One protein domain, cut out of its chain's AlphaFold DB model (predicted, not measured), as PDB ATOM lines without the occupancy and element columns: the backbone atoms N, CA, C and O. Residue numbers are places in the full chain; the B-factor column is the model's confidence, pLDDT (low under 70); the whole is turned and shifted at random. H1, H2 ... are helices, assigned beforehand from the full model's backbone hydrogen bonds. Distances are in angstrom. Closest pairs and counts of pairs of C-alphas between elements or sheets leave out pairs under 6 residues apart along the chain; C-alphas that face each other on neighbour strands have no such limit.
ATOM      1  N   PRO A 126     144.177 125.572 114.320       42.78
ATOM      2  CA  PRO A 126     142.750 125.882 114.182       42.78
ATOM      3  C   PRO A 126     142.462 126.827 113.001       42.78
ATOM      4  O   PRO A 126     141.307 126.968 112.606       42.78
ATOM      5  N   THR A 127     143.488 127.447 112.405       44.91
ATOM      6  CA  THR A 127     143.368 128.301 111.218       44.91
ATOM      7  C   THR A 127     143.589 127.571 109.882       44.91
ATOM      8  O   THR A 127     143.281 128.153 108.843       44.91
ATOM      9  N   GLN A 128     144.029 126.296 109.864       45.12
ATOM     10  CA  GLN A 128     144.291 125.539 108.613       45.12
ATOM     11  C   GLN A 128     143.263 124.455 108.254       45.12
ATOM     12  O   GLN A 128     143.466 123.724 107.287       45.12
ATOM     13  N   ARG A 129     142.138 124.326 108.964       48.56
ATOM     14  CA  ARG A 129     141.174 123.233 108.702       48.56
ATOM     15  C   ARG A 129     140.027 123.591 107.759       48.56
ATOM     16  O   ARG A 129     139.019 122.895 107.750       48.56
ATOM     17  N   LEU A 130     140.155 124.644 106.958       56.19
ATOM     18  CA  LEU A 130     139.148 124.940 105.942       56.19
ATOM     19  C   LEU A 130     139.558 124.262 104.644       56.19
ATOM     20  O   LEU A 130     140.582 124.596 104.043       56.19
ATOM     21  N   SER A 131     138.751 123.297 104.209       61.16
ATOM     22  CA  SER A 131     138.899 122.741 102.871       61.16
ATOM     23  C   SER A 131     138.785 123.870 101.836       61.16
ATOM     24  O   SER A 131     138.222 124.935 102.105       61.16
ATOM     25  N   HIS A 132     139.280 123.655 100.614       58.66
ATOM     26  CA  HIS A 132     139.067 124.622  99.526       58.66
ATOM     27  C   HIS A 132     137.583 124.998  99.363       58.66
ATOM     28  O   HIS A 132     137.280 126.131  98.989       58.66
ATOM     29  N   TYR A 133     136.673 124.071  99.682       59.72
ATOM     30  CA  TYR A 133     135.233 124.299  99.676       59.72
ATOM     31  C   TYR A 133     134.792 125.246 100.794       59.72
ATOM     32  O   TYR A 133     134.071 126.198 100.510       59.72
ATOM     33  N   ASP A 134     135.290 125.071 102.018       73.38
ATOM     34  CA  ASP A 134     134.938 125.947 103.141       73.38
ATOM     35  C   ASP A 134     135.497 127.360 102.939       73.38
ATOM     36  O   ASP A 134     134.812 128.352 103.180       73.38
ATOM     37  N   MET A 135     136.719 127.479 102.409       80.12
ATOM     38  CA  MET A 135     137.276 128.781 102.032       80.12
ATOM     39  C   MET A 135     136.460 129.445 100.922       80.12
ATOM     40  O   MET A 135     136.212 130.647 100.979       80.12
ATOM     41  N   ALA A 136     136.035 128.698  99.900       82.56
ATOM     42  CA  ALA A 136     135.186 129.238  98.840       82.56
ATOM     43  C   ALA A 136     133.821 129.692  99.383       82.56
ATOM     44  O   ALA A 136     133.339 130.762  99.006       82.56
ATOM     45  N   LEU A 137     133.236 128.920 100.300       86.44
ATOM     46  CA  LEU A 137     131.985 129.244 100.974       86.44
ATOM     47  C   LEU A 137     132.110 130.540 101.786       86.44
ATOM     48  O   LEU A 137     131.325 131.468 101.585       86.44
ATOM     49  N   TRP A 138     133.144 130.654 102.625       89.56
ATOM     50  CA  TRP A 138     133.405 131.864 103.407       89.56
ATOM     51  C   TRP A 138     133.723 133.080 102.538       89.56
ATOM     52  O   TRP A 138     133.277 134.179 102.855       89.56
ATOM     53  N   ASN A 139     134.431 132.909 101.419       89.12
ATOM     54  CA  ASN A 139     134.675 133.999 100.473       89.12
ATOM     55  C   ASN A 139     133.371 134.522  99.856       89.12
ATOM     56  O   ASN A 139     133.161 135.733  99.820       89.12
ATOM     57  N   LYS A 140     132.469 133.631  99.417       91.44
ATOM     58  CA  LYS A 140     131.142 134.022  98.911       91.44
ATOM     59  C   LYS A 140     130.308 134.707  99.995       91.44
ATOM     60  O   LYS A 140     129.674 135.726  99.731       91.44
ATOM     61  N   PHE A 141     130.325 134.168 101.215       93.00
ATOM     62  CA  PHE A 141     129.649 134.768 102.363       93.00
ATOM     63  C   PHE A 141     130.170 136.185 102.633       93.00
ATOM     64  O   PHE A 141     129.385 137.128 102.680       93.00
ATOM     65  N   CYS A 142     131.489 136.354 102.695       92.25
ATOM     66  CA  CYS A 142     132.154 137.635 102.923       92.25
ATOM     67  C   CYS A 142     132.119 138.606 101.734       92.25
ATOM     68  O   CYS A 142     132.503 139.763 101.888       92.25
ATOM     69  N   ALA A 143     131.633 138.179 100.569       91.94
ATOM     70  CA  ALA A 143     131.321 139.044  99.432       91.94
ATOM     71  C   ALA A 143     129.883 139.610  99.496       91.94
ATOM     72  O   ALA A 143     129.307 139.990  98.476       91.94
ATOM     73  N   GLY A 144     129.268 139.640 100.683       90.25
ATOM     74  CA  GLY A 144     127.878 140.055 100.888       90.25
ATOM     75  C   GLY A 144     126.850 138.950 100.630       90.25
ATOM     76  O   GLY A 144     125.653 139.227 100.620       90.25
ATOM     77  N   GLY A 145     127.288 137.705 100.414       88.00
ATOM     78  CA  GLY A 145     126.425 136.531 100.245       88.00
ATOM     79  C   GLY A 145     125.513 136.543  99.015       88.00
ATOM     80  O   GLY A 145     124.566 135.759  98.969       88.00
ATOM     81  N   ASN A 146     125.781 137.403  98.026       83.19
ATOM     82  CA  ASN A 146     124.983 137.507  96.797       83.19
ATOM     83  C   ASN A 146     125.117 136.267  95.896       83.19
ATOM     84  O   ASN A 146     124.155 135.884  95.239       83.19
ATOM     85  N   ASP A 147     126.285 135.619  95.918       85.81
ATOM     86  CA  ASP A 147     126.596 134.437  95.100       85.81
ATOM     87  C   ASP A 147     126.390 133.107  95.854       85.81
ATOM     88  O   ASP A 147     126.816 132.044  95.391       85.81
ATOM     89  N   LEU A 148     125.767 133.151  97.038       90.56
ATOM     90  CA  LEU A 148     125.423 131.955  97.805       90.56
ATOM     91  C   LEU A 148     124.121 131.343  97.276       90.56
ATOM     92  O   LEU A 148     123.046 131.944  97.344       90.56
ATOM     93  N   THR A 149     124.221 130.111  96.783       90.19
ATOM     94  CA  THR A 149     123.070 129.293  96.379       90.19
ATOM     95  C   THR A 149     122.298 128.766  97.594       90.19
ATOM     96  O   THR A 149     122.768 128.853  98.728       90.19
ATOM     97  N   GLN A 150     121.110 128.182  97.382       87.50
ATOM     98  CA  GLN A 150     120.376 127.514  98.470       87.50
ATOM     99  C   GLN A 150     121.215 126.412  99.129       87.50
ATOM    100  O   GLN A 150     121.193 126.295 100.352       87.50
ATOM    101  N   ASP A 151     121.991 125.655  98.354       85.75
ATOM    102  CA  ASP A 151     122.852 124.598  98.886       85.75
ATOM    103  C   ASP A 151     124.034 125.174  99.676       85.75
ATOM    104  O   ASP A 151     124.338 124.677 100.759       85.75
ATOM    105  N   ASP A 152     124.643 126.266  99.198       86.81
ATOM    106  CA  ASP A 152     125.699 126.971  99.937       86.81
ATOM    107  C   ASP A 152     125.160 127.499 101.287       86.81
ATOM    108  O   ASP A 152     125.780 127.312 102.333       86.81
ATOM    109  N   TRP A 153     123.959 128.093 101.304       90.44
ATOM    110  CA  TRP A 153     123.287 128.487 102.552       90.44
ATOM    111  C   TRP A 153     122.958 127.289 103.447       90.44
ATOM    112  O   TRP A 153     123.008 127.404 104.669       90.44
ATOM    113  N   GLY A 154     122.646 126.135 102.856       87.81
ATOM    114  CA  GLY A 154     122.460 124.881 103.581       87.81
ATOM    115  C   GLY A 154     123.735 124.438 104.293       87.81
ATOM    116  O   GLY A 154     123.681 124.025 105.447       87.81
ATOM    117  N   GLN A 155     124.895 124.601 103.656       84.06
ATOM    118  CA  GLN A 155     126.189 124.349 104.295       84.06
ATOM    119  C   GLN A 155     126.470 125.362 105.408       84.06
ATOM    120  O   GLN A 155     126.929 124.970 106.481       84.06
ATOM    121  N   MET A 156     126.095 126.635 105.222       86.50
ATOM    122  CA  MET A 156     126.218 127.656 106.270       86.50
ATOM    123  C   MET A 156     125.438 127.301 107.552       86.50
ATOM    124  O   MET A 156     125.850 127.679 108.646       86.50
ATOM    125  N   LEU A 157     124.357 126.513 107.464       85.00
ATOM    126  CA  LEU A 157     123.627 126.007 108.639       85.00
ATOM    127  C   LEU A 157     124.432 125.025 109.498       85.00
ATOM    128  O   LEU A 157     124.032 124.767 110.628       85.00
ATOM    129  N   SER A 158     125.527 124.469 108.987       78.19
ATOM    130  CA  SER A 158     126.376 123.531 109.731       78.19
ATOM    131  C   SER A 158     127.561 124.202 110.430       78.19
ATOM    132  O   SER A 158     128.139 123.617 111.342       78.19
ATOM    133  N   VAL A 159     127.876 125.450 110.070       78.25
ATOM    134  CA  VAL A 159     129.003 126.212 110.631       78.25
ATOM    135  C   VAL A 159     128.513 127.302 111.590       78.25
ATOM    136  O   VAL A 159     127.324 127.640 111.615       78.25
ATOM    137  N   SER A 160     129.413 127.841 112.414       81.50
ATOM    138  CA  SER A 160     129.177 129.057 113.207       81.50
ATOM    139  C   SER A 160     129.995 130.227 112.656       81.50
ATOM    140  O   SER A 160     131.029 130.030 112.020       81.50
ATOM    141  N   LEU A 161     129.549 131.462 112.910       83.25
ATOM    142  CA  LEU A 161     130.308 132.658 112.522       83.25
ATOM    143  C   LEU A 161     131.657 132.770 113.245       83.25
ATOM    144  O   LEU A 161     132.582 133.368 112.704       83.25
ATOM    145  N   ASP A 162     131.802 132.144 114.414       82.56
ATOM    146  CA  ASP A 162     133.064 132.113 115.166       82.56
ATOM    147  C   ASP A 162     134.116 131.213 114.501       82.56
ATOM    148  O   ASP A 162     135.305 131.326 114.787       82.56
ATOM    149  N   GLN A 163     133.687 130.331 113.594       78.56
ATOM    150  CA  GLN A 163     134.561 129.478 112.785       78.56
ATOM    151  C   GLN A 163     135.047 130.182 111.508       78.56
ATOM    152  O   GLN A 163     135.735 129.568 110.689       78.56
ATOM    153  N   MET A 164     134.691 131.456 111.312       82.56
ATOM    154  CA  MET A 164     135.165 132.238 110.177       82.56
ATOM    155  C   MET A 164     136.695 132.377 110.235       82.56
ATOM    156  O   MET A 164     137.241 132.774 111.269       82.56
ATOM    157  N   PRO A 165     137.413 132.119 109.128       80.06
ATOM    158  CA  PRO A 165     138.862 132.254 109.116       80.06
ATOM    159  C   PRO A 165     139.293 133.694 109.387       80.06
ATOM    160  O   PRO A 165     138.799 134.650 108.778       80.06
ATOM    161  N   ALA A 166     140.299 133.837 110.251       79.62
ATOM    162  CA  ALA A 166     140.847 135.131 110.653       79.62
ATOM    163  C   ALA A 166     141.322 135.979 109.458       79.62
ATOM    164  O   ALA A 166     141.229 137.205 109.492       79.62
ATOM    165  N   SER A 167     141.768 135.335 108.372       78.56
ATOM    166  CA  SER A 167     142.183 136.003 107.133       78.56
ATOM    167  C   SER A 167     141.055 136.772 106.438       78.56
ATOM    168  O   SER A 167     141.333 137.705 105.689       78.56
ATOM    169  N   LEU A 168     139.795 136.388 106.662       80.94
ATOM    170  CA  LEU A 168     138.630 137.046 106.072       80.94
ATOM    171  C   LEU A 168     137.982 138.053 107.020       80.94
ATOM    172  O   LEU A 168     137.388 139.011 106.538       80.94
ATOM    173  N   ALA A 169     138.158 137.911 108.337       77.56
ATOM    174  CA  ALA A 169     137.508 138.758 109.339       77.56
ATOM    175  C   ALA A 169     137.705 140.270 109.104       77.56
ATOM    176  O   ALA A 169     136.766 141.044 109.274       77.56
ATOM    177  N   GLY A 170     138.895 140.694 108.664       79.75
ATOM    178  CA  GLY A 170     139.200 142.109 108.414       79.75
ATOM    179  C   GLY A 170     138.601 142.697 107.129       79.75
ATOM    180  O   GLY A 170     138.461 143.911 107.036       79.75
ATOM    181  N   ASN A 171     138.234 141.857 106.157       84.31
ATOM    182  CA  ASN A 171     137.740 142.271 104.835       84.31
ATOM    183  C   ASN A 171     136.355 141.678 104.513       84.31
ATOM    184  O   ASN A 171     135.933 141.670 103.356       84.31
ATOM    185  N   CYS A 172     135.654 141.153 105.518       90.00
ATOM    186  CA  CYS A 172     134.380 140.481 105.324       90.00
ATOM    187  C   CYS A 172     133.241 141.496 105.222       90.00
ATOM    188  O   CYS A 172     132.901 142.170 106.194       90.00
ATOM    189  N   THR A 173     132.604 141.569 104.056       93.00
ATOM    190  CA  THR A 173     131.306 142.232 103.911       93.00
ATOM    191  C   THR A 173     130.226 141.209 104.231       93.00
ATOM    192  O   THR A 173     129.941 140.327 103.422       93.00
ATOM    193  N   MET A 174     129.648 141.286 105.431       90.56
ATOM    194  CA  MET A 174     128.602 140.345 105.833       90.56
ATOM    195  C   MET A 174     127.334 140.509 104.977       90.56
ATOM    196  O   MET A 174     126.971 141.636 104.624       90.56
ATOM    197  N   PRO A 175     126.631 139.406 104.664       91.88
ATOM    198  CA  PRO A 175     125.330 139.471 104.013       91.88
ATOM    199  C   PRO A 175     124.283 140.124 104.929       91.88
ATOM    200  O   PRO A 175     124.442 140.131 106.151       91.88
TER     201      PRO A 175
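Overview. This is residues 126 to 175 of the 216 residues of an uncharacterized protein of Marinobacter sp (UniProt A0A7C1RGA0). A small domain in which one helix of moderate length, H1, has the rest of the fold as a curved path of short helices and loops: H2 stands beside it on one side, about crosswise, and the very short H3 lies on the other side, near the end of H1 at Cys 142. The link between H2 and H3 bridges these two sides, and residues 170 to 175 form a last stretch with no named element. The printed part has 50 residues, with three named helices in the order H1, H2, H3 and no named strand; the class is all helix, though under half of the residues, 22 of 50, are in named elements. It is compact, with a radius of gyration of the C-alphas of 10.0 A, and rounded, spanning 27 by 20 by 17 A.

Arrangement. Residues 126 to 131 come before H1, residues 132 to 142, the longest helix. H2, residues 150 to 156, is close to H1 but not clearly touching it, with 2 pairs of C-alphas within 8 A. The closest C-alphas of the two are those of Leu 137 and Asp 152, 6.8 A apart. Their lines are about perpendicular, at 80 degrees. H3, residues 166 to 169, only just touches H1, with 3 pairs of C-alphas within 8 A. The closest C-alphas are those of Cys 142 and Leu 168, 7.2 A apart. H2 and H3 are apart. In H1 and H2 every O i to N i+4 pair is within hydrogen-bond range; H3 is too short for such a pair, and its one O i to N i+3 pair is within range.

Along the chain. H1 runs from His 132, whose C-alpha is at (139.067, 124.622, 99.526), to Cys 142, with C-alpha at (132.154, 137.635, 102.923), a length of 15.1 A from first to last C-alpha. H2 runs from Gln 150 to Met 156 and measures 9.7 A. H3 runs from Ala 166 to Ala 169 and measures 5.1 A, with C-alpha 169 at (137.508, 138.758, 109.339).

Size, cuts and confidence. The two C-alphas farthest apart are those of Pro 126 and Asn 146, 27.4 A. The C-alphas of Pro 126 and Pro 175, the first and last printed residues, are 24.3 A apart. The printed part has no cut. The links from H1 to H2, 7 residues, and from H2 to H3, 9 residues, are short. The mean pLDDT of the printed part is 80.0, and the model's confidence is low, under 70, at residues 126 to 133, of which 132 and 133 belong to H1.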